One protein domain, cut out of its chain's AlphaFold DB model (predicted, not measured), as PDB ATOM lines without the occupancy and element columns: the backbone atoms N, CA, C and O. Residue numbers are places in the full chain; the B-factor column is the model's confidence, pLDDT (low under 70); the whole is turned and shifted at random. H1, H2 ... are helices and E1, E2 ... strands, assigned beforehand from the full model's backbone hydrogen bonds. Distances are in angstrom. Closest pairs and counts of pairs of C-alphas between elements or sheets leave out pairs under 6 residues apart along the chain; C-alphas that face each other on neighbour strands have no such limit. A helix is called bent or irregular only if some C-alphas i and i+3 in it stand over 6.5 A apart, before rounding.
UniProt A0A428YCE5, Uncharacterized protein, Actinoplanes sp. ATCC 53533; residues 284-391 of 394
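Overview. This is residues 284 to 391 of the 394 residues of an uncharacterized protein of Actinoplanes sp. ATCC 53533 (UniProt A0A428YCE5). Two small three-stranded sheets, E1 E3 E2 and E4 E5 E6, follow each other through the tight link from E3 to E4, and helix H2 only grazes both of them, coming near edge strand E2 of the first and edge strand E6 of the second; the short H1 is over the first sheet, and H3 crosses H2 and is on neither sheet. The loop of residues 357 to 370 makes one end of the long axis and the end of H3 the other. The printed part has 108 residues with three named helices and six named strands, in the order E1 H1 H2 E2 E3 E4 E5 E6 H3; both sheets are antiparallel and the class is mixed. It is compact, with a radius of gyration of the C-alphas of 13.3 A, and spans 44 by 28 by 25 A.

Along the chain. E1, residues 284 to 287, begins at C-alpha 284 (105.059, 80.265, 80.759). H1 is residues 289 to 295, and H2 residues 304 to 318, 20.2 A long; H2 is irregular, with C-alphas 314 and 317 9.1 A apart. E2 is residues 332 to 335, E3 340 to 343, E4 347 to 349, E5 354 to 356 and E6 371 to 374. H3, residues 376 to 389, is 20.1 A long and ends at C-alpha 389 (121.308, 99.106, 105.801).

Arrangement. E3 pairs with E1, N 287 and O 340 at 2.8 A, and with E2 in a hairpin, N 334 and O 341 at 3.0 A. H1 is on this sheet over E3, at a height of 8.5 A. E4, E5 and E6 form a meander, each strand the antiparallel neighbour of the one before, with N 349 and O 354 at 2.9 A and N 355 and O 371 at 2.9 A. H2 only grazes both sheets. H2 and H3 touch, about perpendicular at 81 degrees, their closest C-alphas those of Ala 310 and Ala 382, 5.2 A apart. Every O i to N i+4 pair is within hydrogen-bond range in H1 and H3, and 9 of 11 in H2.

Size, cuts and confidence. The C-alphas farthest apart, of Thr 366 and Arg 391, are 43.7 A apart. The printed part has no cut; the links H2 to E2 and E5 to E6 are long. Mean pLDDT of the printed part is 80.6, with residues 358 to 369 among those under 70.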
ATOM      1  N   ARG A 284     104.547  81.605  81.047       65.44
ATOM      2  CA  ARG A 284     105.059  80.265  80.759       65.44
ATOM      3  C   ARG A 284     104.947  79.370  81.979       65.44
ATOM      4  O   ARG A 284     104.562  78.216  81.846       65.44
ATOM      5  N   GLU A 285     105.297  79.908  83.144       69.44
ATOM      6  CA  GLU A 285     105.399  79.124  84.369       69.44
ATOM      7  C   GLU A 285     105.349  80.022  85.610       69.44
ATOM      8  O   GLU A 285     105.940  81.106  85.631       69.44
ATOM      9  N   TRP A 286     104.668  79.540  86.650       71.12
ATOM     10  CA  TRP A 286     104.860  80.006  88.019       71.12
ATOM     11  C   TRP A 286     105.933  79.140  88.657       71.12
ATOM     12  O   TRP A 286     105.785  77.923  88.734       71.12
ATOM     13  N   VAL A 287     107.009  79.765  89.107       75.75
ATOM     14  CA  VAL A 287     108.183  79.059  89.603       75.75
ATOM     15  C   VAL A 287     108.327  79.316  91.093       75.75
ATOM     16  O   VAL A 287     108.285  80.463  91.553       75.75
ATOM     17  N   SER A 288     108.508  78.228  91.843       75.31
ATOM     18  CA  SER A 288     108.779  78.273  93.277       75.31
ATOM     19  C   SER A 288     110.090  79.021  93.566       75.31
ATOM     20  O   SER A 288     110.935  79.162  92.674       75.31
ATOM     21  N   PRO A 289     110.329  79.467  94.814       81.06
ATOM     22  CA  PRO A 289     111.610  80.062  95.188       81.06
ATOM     23  C   PRO A 289     112.807  79.183  94.804       81.06
ATOM     24  O   PRO A 289     113.776  79.672  94.229       81.06
ATOM     25  N   GLU A 290     112.724  77.876  95.062       80.25
ATOM     26  CA  GLU A 290     113.785  76.923  94.726       80.25
ATOM     27  C   GLU A 290     114.036  76.852  93.214       80.25
ATOM     28  O   GLU A 290     115.181  76.978  92.777       80.25
ATOM     29  N   GLY A 291     112.973  76.723  92.413       83.75
ATOM     30  CA  GLY A 291     113.087  76.699  90.955       83.75
ATOM     31  C   GLY A 291     113.666  78.004  90.401       83.75
ATOM     32  O   GLY A 291     114.542  77.982  89.538       83.75
ATOM     33  N   PHE A 292     113.260  79.146  90.960       89.06
ATOM     34  CA  PHE A 292     113.776  80.451  90.563       89.06
ATOM     35  C   PHE A 292     115.280  80.565  90.838       89.06
ATOM     36  O   PHE A 292     116.042  80.982  89.963       89.06
ATOM     37  N   PHE A 293     115.738  80.169  92.029       90.75
ATOM     38  CA  PHE A 293     117.160  80.244  92.373       90.75
ATOM     39  C   PHE A 293     118.014  79.214  91.634       90.75
ATOM     40  O   PHE A 293     119.192  79.482  91.387       90.75
ATOM     41  N   ALA A 294     117.440  78.080  91.225       88.44
ATOM     42  CA  ALA A 294     118.105  77.152  90.315       88.44
ATOM     43  C   ALA A 294     118.389  77.812  88.952       88.44
ATOM     44  O   ALA A 294     119.470  77.623  88.390       88.44
ATOM     45  N   CYS A 295     117.466  78.643  88.456       89.25
ATOM     46  CA  CYS A 295     117.661  79.443  87.244       89.25
ATOM     47  C   CYS A 295     118.567  80.664  87.463       89.25
ATOM     48  O   CYS A 295     119.253  81.074  86.531       89.25
ATOM     49  N   HIS A 296     118.632  81.218  88.679       92.56
ATOM     50  CA  HIS A 296     119.442  82.398  89.020       92.56
ATOM     51  C   HIS A 296     120.442  82.143  90.159       92.56
ATOM     52  O   HIS A 296     120.314  82.741  91.232       92.56
ATOM     53  N   PRO A 297     121.511  81.346  89.950       92.12
ATOM     54  CA  PRO A 297     122.445  80.977  91.022       92.12
ATOM     55  C   PRO A 297     123.124  82.167  91.714       92.12
ATOM     56  O   PRO A 297     123.484  82.090  92.886       92.12
ATOM     57  N   ARG A 298     123.275  83.300  91.012       92.88
ATOM     58  CA  ARG A 298     123.830  84.543  91.579       92.88
ATOM     59  C   ARG A 298     122.953  85.157  92.676       92.88
ATOM     60  O   ARG A 298     123.454  85.951  93.466       92.88
ATOM     61  N   LEU A 299     121.672  84.798  92.722       95.31
ATOM     62  CA  LEU A 299     120.708  85.284  93.706       95.31
ATOM     63  C   LEU A 299     120.446  84.281  94.840       95.31
ATOM     64  O   LEU A 299     119.749  84.638  95.781       95.31
ATOM     65  N   TYR A 300     121.033  83.077  94.799       92.88
ATOM     66  CA  TYR A 300     120.779  81.979  95.751       92.88
ATOM     67  C   TYR A 300     121.012  82.354  97.231       92.88
ATOM     68  O   TYR A 300     120.425  81.763  98.129       92.88
ATOM     69  N   GLY A 301     121.863  83.349  97.504       91.88
ATOM     70  CA  GLY A 301     122.124  83.849  98.860       91.88
ATOM     71  C   GLY A 301     121.055  84.795  99.426       91.88
ATOM     72  O   GLY A 301     121.222  85.281 100.544       91.88
ATOM     73  N   TYR A 302     119.994  85.087  98.672       93.50
ATOM     74  CA  TYR A 302     118.928  86.011  99.051       93.50
ATOM     75  C   TYR A 302     117.573  85.309  99.062       93.50
ATOM     76  O   TYR A 302     117.360  84.315  98.382       93.50
ATOM     77  N   THR A 303     116.629  85.852  99.821       90.25
ATOM     78  CA  THR A 303     115.226  85.419  99.790       90.25
ATOM     79  C   THR A 303     114.471  86.136  98.665       90.25
ATOM     80  O   THR A 303     114.823  87.262  98.306       90.25
ATOM     81  N   LEU A 304     113.403  85.538  98.120       87.44
ATOM     82  CA  LEU A 304     112.562  86.209  97.114       87.44
ATOM     83  C   LEU A 304     112.033  87.581  97.575       87.44
ATOM     84  O   LEU A 304     112.086  88.513  96.776       87.44
ATOM     85  N   PRO A 305     111.616  87.781  98.843       85.75
ATOM     86  CA  PRO A 305     111.270  89.112  99.336       85.75
ATOM     87  C   PRO A 305     112.421  90.124  99.229       85.75
ATOM     88  O   PRO A 305     112.184  91.264  98.843       85.75
ATOM     89  N   GLN A 306     113.668  89.724  99.512       87.75
ATOM     90  CA  GLN A 306     114.832  90.605  99.340       87.75
ATOM     91  C   GLN A 306     115.090  90.924  97.866       87.75
ATOM     92  O   GLN A 306     115.372  92.074  97.536       87.75
ATOM     93  N   VAL A 307     114.963  89.929  96.985       91.19
ATOM     94  CA  VAL A 307     115.105  90.099  95.531       91.19
ATOM     95  C   VAL A 307     114.027  91.044  94.988       91.19
ATOM     96  O   VAL A 307     114.347  91.982  94.266       91.19
ATOM     97  N   CYS A 308     112.769  90.848  95.382       87.44
ATOM     98  CA  CYS A 308     111.638  91.695  95.003       87.44
ATOM     99  C   CYS A 308     111.828  93.146  95.489       87.44
ATOM    100  O   CYS A 308     111.672  94.090  94.712       87.44
ATOM    101  N   ALA A 309     112.268  93.336  96.739       84.25
ATOM    102  CA  ALA A 309     112.581  94.658  97.278       84.25
ATOM    103  C   ALA A 309     113.732  95.343  96.518       84.25
ATOM    104  O   ALA A 309     113.641  96.524  96.200       84.25
ATOM    105  N   ALA A 310     114.789  94.599  96.178       90.25
ATOM    106  CA  ALA A 310     115.911  95.102  95.390       90.25
ATOM    107  C   ALA A 310     115.501  95.496  93.963       90.25
ATOM    108  O   ALA A 310     115.934  96.533  93.465       90.25
ATOM    109  N   ILE A 311     114.650  94.702  93.309       90.62
ATOM    110  CA  ILE A 311     114.088  95.025  91.991       90.62
ATOM    111  C   ILE A 311     113.252  96.306  92.066       90.62
ATOM    112  O   ILE A 311     113.415  97.183  91.223       90.62
ATOM    113  N   THR A 312     112.414  96.446  93.095       84.75
ATOM    114  CA  THR A 312     111.577  97.640  93.310       84.75
ATOM    115  C   THR A 312     112.429  98.894  93.526       84.75
ATOM    116  O   THR A 312     112.197  99.930  92.906       84.75
ATOM    117  N   ASP A 313     113.468  98.791  94.353       86.56
ATOM    118  CA  ASP A 313     114.439  99.861  94.611       86.56
ATOM    119  C   ASP A 313     115.213 100.264  93.339       86.56
ATOM    120  O   ASP A 313     115.387 101.453  93.069       86.56
ATOM    121  N   LEU A 314     115.597  99.297  92.498       89.06
ATOM    122  CA  LEU A 314     116.240  99.553  91.203       89.06
ATOM    123  C   LEU A 314     115.282 100.136  90.151       89.06
ATOM    124  O   LEU A 314     115.713 100.930  89.315       89.06
ATOM    125  N   ALA A 315     114.002  99.761  90.180       85.19
ATOM    126  CA  ALA A 315     112.979 100.304  89.287       85.19
ATOM    127  C   ALA A 315     112.701 101.793  89.569       85.19
ATOM    128  O   ALA A 315     112.321 102.546  88.666       85.19
ATOM    129  N   GLY A 316     112.908 102.234  90.814       81.88
ATOM    130  CA  GLY A 316     112.731 103.620  91.232       81.88
ATOM    131  C   GLY A 316     111.311 104.127  90.961       81.88
ATOM    132  O   GLY A 316     110.330 103.428  91.198       81.88
ATOM    133  N   ALA A 317     111.195 105.343  90.415       71.50
ATOM    134  CA  ALA A 317     109.901 105.978  90.131       71.50
ATOM    135  C   ALA A 317     109.045 105.239  89.084       71.50
ATOM    136  O   ALA A 317     107.848 105.503  88.990       71.50
ATOM    137  N   ARG A 318     109.634 104.316  88.308       67.38
ATOM    138  CA  ARG A 318     108.879 103.473  87.369       67.38
ATOM    139  C   ARG A 318     108.074 102.402  88.100       67.38
ATOM    140  O   ARG A 318     107.028 101.997  87.621       67.38
ATOM    141  N   GLY A 319     108.533 101.948  89.266       70.69
ATOM    142  CA  GLY A 319     107.812 101.008  90.127       70.69
ATOM    143  C   GLY A 319     107.705  99.564  89.616       70.69
ATOM    144  O   GLY A 319     107.320  98.697  90.393       70.69
ATOM    145  N   VAL A 320     108.070  99.282  88.358       78.50
ATOM    146  CA  VAL A 320     108.076  97.933  87.766       78.50
ATOM    147  C   VAL A 320     109.373  97.702  86.997       78.50
ATOM    148  O   VAL A 320     109.837  98.577  86.268       78.50
ATOM    149  N   ALA A 321     109.956  96.516  87.151       87.69
ATOM    150  CA  ALA A 321     111.102  96.048  86.381       87.69
ATOM    151  C   ALA A 321     111.071  94.519  86.272       87.69
ATOM    152  O   ALA A 321     110.507  93.839  87.130       87.69
ATOM    153  N   VAL A 322     111.696  93.979  85.229       91.06
ATOM    154  CA  VAL A 322     111.843  92.530  85.034       91.06
ATOM    155  C   VAL A 322     113.284  92.106  85.259       91.06
ATOM    156  O   VAL A 322     114.211  92.884  85.044       91.06
ATOM    157  N   LEU A 323     113.485  90.851  85.643       93.38
ATOM    158  CA  LEU A 323     114.799  90.231  85.698       93.38
ATOM    159  C   LEU A 323     115.069  89.460  84.396       93.38
ATOM    160  O   LEU A 323     114.244  88.676  83.922       93.38
ATOM    161  N   GLU A 324     116.242  89.694  83.815       93.38
ATOM    162  CA  GLU A 324     116.741  88.958  82.657       93.38
ATOM    163  C   GLU A 324     116.872  87.478  82.966       93.38
ATOM    164  O   GLU A 324     117.285  87.128  84.070       93.38
ATOM    165  N   PRO A 325     116.595  86.595  82.001       88.69
ATOM    166  CA  PRO A 325     116.915  85.190  82.155       88.69
ATOM    167  C   PRO A 325     118.433  84.987  82.266       88.69
ATOM    168  O   PRO A 325     119.222  85.718  81.666       88.69
ATOM    169  N   ALA A 326     118.857  83.986  83.042       81.75
ATOM    170  CA  ALA A 326     120.272  83.620  83.121       81.75
ATOM    171  C   ALA A 326     120.766  82.935  81.834       81.75
ATOM    172  O   ALA A 326     121.964  82.940  81.545       81.75
ATOM    173  N   ASP A 327     119.845  82.352  81.064       78.12
ATOM    174  CA  ASP A 327     120.087  81.825  79.729       78.12
ATOM    175  C   ASP A 327     119.704  82.853  78.646       78.12
ATOM    176  O   ASP A 327     119.106  83.891  78.912       78.12
ATOM    177  N   ARG A 328     120.045  82.587  77.378       66.31
ATOM    178  CA  ARG A 328     119.607  83.431  76.245       66.31
ATOM    179  C   ARG A 328     118.144  83.165  75.853       66.31
ATOM    180  O   ARG A 328     117.806  83.199  74.671       66.31
ATOM    181  N   GLY A 329     117.285  82.842  76.816       68.81
ATOM    182  CA  GLY A 329     115.881  82.555  76.578       68.81
ATOM    183  C   GLY A 329     115.101  83.797  76.140       68.81
ATOM    184  O   GLY A 329     115.322  84.904  76.627       68.81
ATOM    185  N   GLY A 330     114.131  83.618  75.240       79.69
ATOM    186  CA  GLY A 330     113.164  84.659  74.857       79.69
ATOM    187  C   GLY A 330     112.081  84.904  75.918       79.69
ATOM    188  O   GLY A 330     110.916  85.052  75.563       79.69
ATOM    189  N   HIS A 331     112.434  84.840  77.202       85.81
ATOM    190  CA  HIS A 331     111.546  85.073  78.340       85.81
ATOM    191  C   HIS A 331     112.175  86.086  79.302       85.81
ATOM    192  O   HIS A 331     113.349  86.420  79.171       85.81
ATOM    193  N   VAL A 332     111.391  86.576  80.254       90.44
ATOM    194  CA  VAL A 332     111.827  87.420  81.371       90.44
ATOM    195  C   VAL A 332     111.167  86.948  82.660       90.44
ATOM    196  O   VAL A 332     110.213  86.172  82.621       90.44
ATOM    197  N   TRP A 333     111.674  87.415  83.795       89.88
ATOM    198  CA  TRP A 333     111.167  87.058  85.111       89.88
ATOM    199  C   TRP A 333     110.510  88.263  85.784       89.88
ATOM    200  O   TRP A 333     111.167  89.280  86.005       89.88
ATOM    201  N   LEU A 334     109.234  88.145  86.153       86.81
ATOM    202  CA  LEU A 334     108.637  89.020  87.165       86.81
ATOM    203  C   LEU A 334     108.766  88.329  88.517       86.81
ATOM    204  O   LEU A 334     108.321  87.197  88.682       86.81
ATOM    205  N   VAL A 335     109.406  88.988  89.476       86.25
ATOM    206  CA  VAL A 335     109.710  88.381  90.773       86.25
ATOM    207  C   VAL A 335     108.808  88.971  91.842       86.25
ATOM    208  O   VAL A 335     108.838  90.176  92.091       86.25
ATOM    209  N   ALA A 336     108.064  88.100  92.509       79.12
ATOM    210  CA  ALA A 336     107.225  88.437  93.642       79.12
ATOM    211  C   ALA A 336     107.811  87.846  94.940       79.12
ATOM    212  O   ALA A 336     108.747  87.044  94.908       79.12
ATOM    213  N   PRO A 337     107.272  88.200  96.118       75.69
ATOM    214  CA  PRO A 337     107.824  87.738  97.391       75.69
ATOM    215  C   PRO A 337     107.730  86.228  97.650       75.69
ATOM    216  O   PRO A 337     108.503  85.725  98.463       75.69
ATOM    217  N   SER A 338     106.787  85.512  97.028       68.25
ATOM    218  CA  SER A 338     106.588  84.068  97.251       68.25
ATOM    219  C   SER A 338     106.846  83.198  96.023       68.25
ATOM    220  O   SER A 338     106.944  81.985  96.158       68.25
ATOM    221  N   HIS A 339     106.974  83.793  94.840       77.06
ATOM    222  CA  HIS A 339     107.102  83.084  93.571       77.06
ATOM    223  C   HIS A 339     107.783  83.984  92.536       77.06
ATOM    224  O   HIS A 339     107.936  85.191  92.737       77.06
ATOM    225  N   ALA A 340     108.139  83.412  91.394       83.19
ATOM    226  CA  ALA A 340     108.507  84.175  90.213       83.19
ATOM    227  C   ALA A 340     107.688  83.714  89.004       83.19
ATOM    228  O   ALA A 340     107.356  82.540  88.867       83.19
ATOM    229  N   LEU A 341     107.369  84.651  88.124       80.56
ATOM    230  CA  LEU A 341     106.664  84.414  86.876       80.56
ATOM    231  C   LEU A 341     107.667  84.400  85.735       80.56
ATOM    232  O   LEU A 341     108.330  85.407  85.481       80.56
ATOM    233  N   MET A 342     107.733  83.288  85.012       83.50
ATOM    234  CA  MET A 342     108.418  83.233  83.730       83.50
ATOM    235  C   MET A 342     107.466  83.725  82.640       83.50
ATOM    236  O   MET A 342     106.414  83.129  82.413       83.50
ATOM    237  N   ILE A 343     107.831  84.801  81.951       78.75
ATOM    238  CA  ILE A 343     106.941  85.511  81.029       78.75
ATOM    239  C   ILE A 343     107.555  85.611  79.641       78.75
ATOM    240  O   ILE A 343     108.744  85.888  79.495       78.75
ATOM    241  N   THR A 344     106.735  85.430  78.607       79.50
ATOM    242  CA  THR A 344     107.109  85.810  77.239       79.50
ATOM    243  C   THR A 344     106.787  87.289  77.037       79.50
ATOM    244  O   THR A 344     105.603  87.632  77.037       79.50
ATOM    245  N   PRO A 345     107.782  88.178  76.877       76.38
ATOM    246  CA  PRO A 345     107.496  89.575  76.573       76.38
ATOM    247  C   PRO A 345     106.854  89.698  75.182       76.38
ATOM    248  O   PRO A 345     107.159  88.910  74.286       76.38
ATOM    249  N   MET A 346     105.993  90.700  74.993       70.94
ATOM    250  CA  MET A 346     105.426  91.043  73.681       70.94
ATOM    251  C   MET A 346     106.490  91.607  72.742       70.94
ATOM    252  O   MET A 346     106.516  91.288  71.558       70.94
ATOM    253  N   ALA A 347     107.382  92.433  73.286       76.62
ATOM    254  CA  ALA A 347     108.508  93.009  72.572       76.62
ATOM    255  C   ALA A 347     109.713  93.113  73.505       76.62
ATOM    256  O   ALA A 347     109.570  93.256  74.721       76.62
ATOM    257  N   ARG A 348     110.910  93.041  72.934       84.31
ATOM    258  CA  ARG A 348     112.171  93.119  73.667       84.31
ATOM    259  C   ARG A 348     113.141  94.005  72.905       84.31
ATOM    260  O   ARG A 348     113.398  93.760  71.731       84.31
ATOM    261  N   ASP A 349     113.686  94.997  73.597       84.88
ATOM    262  CA  ASP A 349     114.764  95.850  73.112       84.88
ATOM    263  C   ASP A 349     116.001  95.618  73.986       84.88
ATOM    264  O   ASP A 349     116.108  96.110  75.113       84.88
ATOM    265  N   ASP A 350     116.937  94.823  73.469       86.19
ATOM    266  CA  ASP A 350     118.185  94.501  74.164       86.19
ATOM    267  C   ASP A 350     119.142  95.697  74.263       86.19
ATOM    268  O   ASP A 350     119.963  95.741  75.182       86.19
ATOM    269  N   LEU A 351     119.049  96.667  73.343       84.00
ATOM    270  CA  LEU A 351     119.890  97.865  73.361       84.00
ATOM    271  C   LEU A 351     119.407  98.837  74.434       84.00
ATOM    272  O   LEU A 351     120.211  99.319  75.232       84.00
ATOM    273  N   ALA A 352     118.097  99.083  74.482       85.50
ATOM    274  CA  ALA A 352     117.480  99.909  75.514       85.50
ATOM    275  C   ALA A 352     117.371  99.189  76.869       85.50
ATOM    276  O   ALA A 352     117.122  99.846  77.881       85.50
ATOM    277  N   ARG A 353     117.585  97.863  76.902       92.38
ATOM    278  CA  ARG A 353     117.370  96.991  78.069       92.38
ATOM    279  C   ARG A 353     115.954  97.153  78.612       92.38
ATOM    280  O   ARG A 353     115.747  97.413  79.798       92.38
ATOM    281  N   THR A 354     114.972  97.004  77.733       90.44
ATOM    282  CA  THR A 354     113.558  97.119  78.091       90.44
ATOM    283  C   THR A 354     112.716  96.043  77.431       90.44
ATOM    284  O   THR A 354     113.052  95.553  76.351       90.44
ATOM    285  N   VAL A 355     111.585  95.707  78.045       85.25
ATOM    286  CA  VAL A 355     110.589  94.813  77.448       85.25
ATOM    287  C   VAL A 355     109.188  95.389  77.539       85.25
ATOM    288  O   VAL A 355     108.871  96.156  78.442       85.25
ATOM    289  N   LEU A 356     108.336  94.976  76.611       78.62
ATOM    290  CA  LEU A 356     106.897  95.161  76.698       78.62
ATOM    291  C   LEU A 356     106.300  93.888  77.302       78.62
ATOM    292  O   LEU A 356     106.481  92.796  76.756       78.62
ATOM    293  N   LEU A 357     105.640  94.007  78.449       72.31
ATOM    294  CA  LEU A 357     105.015  92.871  79.125       72.31
ATOM    295  C   LEU A 357     103.688  92.499  78.442       72.31
ATOM    296  O   LEU A 357     103.009  93.372  77.909       72.31
ATOM    297  N   PRO A 358     103.306  91.212  78.432       61.69
ATOM    298  CA  PRO A 358     102.026  90.797  77.880       61.69
ATOM    299  C   PRO A 358     100.870  91.253  78.762       61.69
ATOM    300  O   PRO A 358     100.901  91.087  79.976       61.69
ATOM    301  N   ARG A 359      99.806  91.756  78.142       63.84
ATOM    302  CA  ARG A 359      98.568  92.148  78.829       63.84
ATOM    303  C   ARG A 359      97.895  90.921  79.480       63.84
ATOM    304  O   ARG A 359      97.868  89.861  78.839       63.84
ATOM    305  N   PRO A 360      97.349  91.008  80.713       49.31
ATOM    306  CA  PRO A 360      97.218  92.178  81.602       49.31
ATOM    307  C   PRO A 360      98.375  92.329  82.620       49.31
ATOM    308  O   PRO A 360      98.202  92.859  83.712       49.31
ATOM    309  N   LEU A 361      99.565  91.808  82.315       48.94
ATOM    310  CA  LEU A 361     100.723  91.817  83.218       48.94
ATOM    311  C   LEU A 361     101.625  93.046  83.006       48.94
ATOM    312  O   LEU A 361     102.697  93.105  83.593       48.94
ATOM    313  N   GLY A 362     101.219  94.044  82.209       29.75
ATOM    314  CA  GLY A 362     101.940  95.317  82.056       29.75
ATOM    315  C   GLY A 362     101.174  96.387  81.266       29.75
ATOM    316  O   GLY A 362     100.928  96.185  80.089       29.75
ATOM    317  N   GLY A 363     100.868  97.498  81.953       28.03
ATOM    318  CA  GLY A 363     100.225  98.755  81.545       28.03
ATOM    319  C   GLY A 363      98.779  98.757  80.973       28.03
ATOM    320  O   GLY A 363      98.194  97.737  80.604       28.03
ATOM    321  N   SER A 364      98.131  99.931  81.055       29.38
ATOM    322  CA  SER A 364      96.744 100.147  80.619       29.38
ATOM    323  C   SER A 364      96.636 100.092  79.096       29.38
ATOM    324  O   SER A 364      97.557 100.475  78.392       29.38
ATOM    325  N   TRP A 365      95.460  99.741  78.572       37.00
ATOM    326  CA  TRP A 365      95.166  99.510  77.147       37.00
ATOM    327  C   TRP A 365      95.620 100.579  76.109       37.00
ATOM    328  O   TRP A 365      95.437 100.376  74.911       37.00
ATOM    329  N   THR A 366      96.215 101.706  76.518       36.50
ATOM    330  CA  THR A 366      96.445 102.901  75.698       36.50
ATOM    331  C   THR A 366      97.892 103.360  75.475       36.50
ATOM    332  O   THR A 366      98.029 104.320  74.721       36.50
ATOM    333  N   ALA A 367      98.929 102.759  76.075       44.66
ATOM    334  CA  ALA A 367     100.357 102.910  75.709       44.66
ATOM    335  C   ALA A 367     101.227 102.434  76.878       44.66
ATOM    336  O   ALA A 367     101.409 103.172  77.848       44.66
ATOM    337  N   ASP A 368     101.794 101.236  76.783       57.16
ATOM    338  CA  ASP A 368     102.604 100.710  77.878       57.16
ATOM    339  C   ASP A 368     104.057 101.112  77.673       57.16
ATOM    340  O   ASP A 368     104.706 100.714  76.701       57.16
ATOM    341  N   GLU A 369     104.570 101.933  78.590       67.81
ATOM    342  CA  GLU A 369     105.995 102.230  78.625       67.81
ATOM    343  C   GLU A 369     106.782 100.919  78.802       67.81
ATOM    344  O   GLU A 369     106.450 100.119  79.686       67.81
ATOM    345  N   PRO A 370     107.833 100.680  77.997       80.75
ATOM    346  CA  PRO A 370     108.686  99.517  78.168       80.75
ATOM    347  C   PRO A 370     109.256  99.451  79.589       80.75
ATOM    348  O   PRO A 370     109.850 100.414  80.085       80.75
ATOM    349  N   VAL A 371     109.114  98.300  80.245       85.31
ATOM    350  CA  VAL A 371     109.656  98.099  81.591       85.31
ATOM    351  C   VAL A 371     111.159  97.835  81.509       85.31
ATOM    352  O   VAL A 371     111.613  97.110  80.616       85.31
ATOM    353  N   PRO A 372     111.964  98.405  82.421       90.88
ATOM    354  CA  PRO A 372     113.393  98.157  82.461       90.88
ATOM    355  C   PRO A 372     113.690  96.692  82.771       90.88
ATOM    356  O   PRO A 372     113.028  96.043  83.584       90.88
ATOM    357  N   MET A 373     114.733  96.199  82.123       93.56
ATOM    358  CA  MET A 373     115.222  94.842  82.235       93.56
ATOM    359  C   MET A 373     116.535  94.853  83.030       93.56
ATOM    360  O   MET A 373     117.508  95.512  82.660       93.56
ATOM    361  N   LEU A 374     116.523  94.180  84.180       95.25
ATOM    362  CA  LEU A 374     117.606  94.148  85.159       95.25
ATOM    363  C   LEU A 374     118.386  92.842  85.048       95.25
ATOM    364  O   LEU A 374     117.822  91.773  84.845       95.25
ATOM    365  N   THR A 375     119.690  92.906  85.273       95.44
ATOM    366  CA  THR A 375     120.540  91.715  85.376       95.44
ATOM    367  C   THR A 375     120.537  91.156  86.798       95.44
ATOM    368  O   THR A 375     120.434  91.900  87.778       95.44
ATOM    369  N   ALA A 376     120.770  89.848  86.940       95.50
ATOM    370  CA  ALA A 376     120.931  89.216  88.254       95.50
ATOM    371  C   ALA A 376     122.074  89.838  89.079       95.50
ATOM    372  O   ALA A 376     122.037  89.832  90.305       95.50
ATOM    373  N   GLU A 377     123.086  90.407  88.418       95.81
ATOM    374  CA  GLU A 377     124.197  91.094  89.081       95.81
ATOM    375  C   GLU A 377     123.771  92.421  89.714       95.81
ATOM    376  O   GLU A 377     124.066  92.658  90.884       95.81
ATOM    377  N   GLN A 378     123.021  93.252  88.980       96.38
ATOM    378  CA  GLN A 378     122.471  94.501  89.518       96.38
ATOM    379  C   GLN A 378     121.589  94.229  90.737       96.38
ATOM    380  O   GLN A 378     121.738  94.884  91.771       96.38
ATOM    381  N   VAL A 379     120.721  93.218  90.640       96.62
ATOM    382  CA  VAL A 379     119.826  92.834  91.735       96.62
ATOM    383  C   VAL A 379     120.613  92.305  92.937       96.62
ATOM    384  O   VAL A 379     120.349  92.721  94.061       96.62
ATOM    385  N   ALA A 380     121.641  91.475  92.730       96.62
ATOM    386  CA  ALA A 380     122.491  90.983  93.816       96.62
ATOM    387  C   ALA A 380     123.209  92.117  94.572       96.62
ATOM    388  O   ALA A 380     123.294  92.081  95.802       96.62
ATOM    389  N   VAL A 381     123.704  93.135  93.857       96.50
ATOM    390  CA  VAL A 381     124.336  94.320  94.463       96.50
ATOM    391  C   VAL A 381     123.327  95.112  95.299       96.50
ATOM    392  O   VAL A 381     123.631  95.497  96.432       96.50
ATOM    393  N   ALA A 382     122.114  95.316  94.782       94.25
ATOM    394  CA  ALA A 382     121.047  95.994  95.512       94.25
ATOM    395  C   ALA A 382     120.611  95.207  96.764       94.25
ATOM    396  O   ALA A 382     120.513  95.792  97.844       94.25
ATOM    397  N   CYS A 383     120.472  93.879  96.679       94.06
ATOM    398  CA  CYS A 383     120.188  93.023  97.835       94.06
ATOM    399  C   CYS A 383     121.248  93.156  98.942       94.06
ATOM    400  O   CYS A 383     120.903  93.277 100.124       94.06
ATOM    401  N   ALA A 384     122.538  93.159  98.584       93.94
ATOM    402  CA  ALA A 384     123.629  93.339  99.541       93.94
ATOM    403  C   ALA A 384     123.554  94.708 100.238       93.94
ATOM    404  O   ALA A 384     123.705  94.795 101.459       93.94
ATOM    405  N   ARG A 385     123.264  95.768  99.471       93.81
ATOM    406  CA  ARG A 385     123.098  97.136  99.980       93.81
ATOM    407  C   ARG A 385     121.944  97.241 100.980       93.81
ATOM    408  O   ARG A 385     122.143  97.758 102.077       93.81
ATOM    409  N   LEU A 386     120.769  96.715 100.629       88.31
ATOM    410  CA  LEU A 386     119.587  96.717 101.499       88.31
ATOM    411  C   LEU A 386     119.822  95.902 102.780       88.31
ATOM    412  O   LEU A 386     119.446  96.321 103.872       88.31
ATOM    413  N   SER A 387     120.520  94.769 102.668       88.12
ATOM    414  CA  SER A 387     120.857  93.925 103.823       88.12
ATOM    415  C   SER A 387     121.853  94.594 104.778       88.12
ATOM    416  O   SER A 387     121.788  94.375 105.987       88.12
ATOM    417  N   ALA A 388     122.772  95.415 104.261       85.56
ATOM    418  CA  ALA A 388     123.715  96.179 105.076       85.56
ATOM    419  C   ALA A 388     123.037  97.340 105.822       85.56
ATOM    420  O   ALA A 388     123.375  97.587 106.978       85.56
ATOM    421  N   ALA A 389     122.064  98.008 105.193       78.25
ATOM    422  CA  ALA A 389     121.308  99.106 105.801       78.25
ATOM    423  C   ALA A 389     120.440  98.658 106.993       78.25
ATOM    424  O   ALA A 389     120.225  99.433 107.920       78.25
ATOM    425  N   ASN A 390     119.996  97.397 106.998       74.62
ATOM    426  CA  ASN A 390     119.141  96.831 108.045       74.62
ATOM    427  C   ASN A 390     119.912  96.194 109.218       74.62
ATOM    428  O   ASN A 390     119.292  95.602 110.102       74.62
ATOM    429  N   ARG A 391     121.252  96.279 109.257       73.19
ATOM    430  CA  ARG A 391     122.004  95.820 110.435       73.19
ATOM    431  C   ARG A 391     121.869  96.851 111.560       73.19
ATOM    432  O   ARG A 391     122.225  98.008 111.339       73.19
TER     433      ARG A 391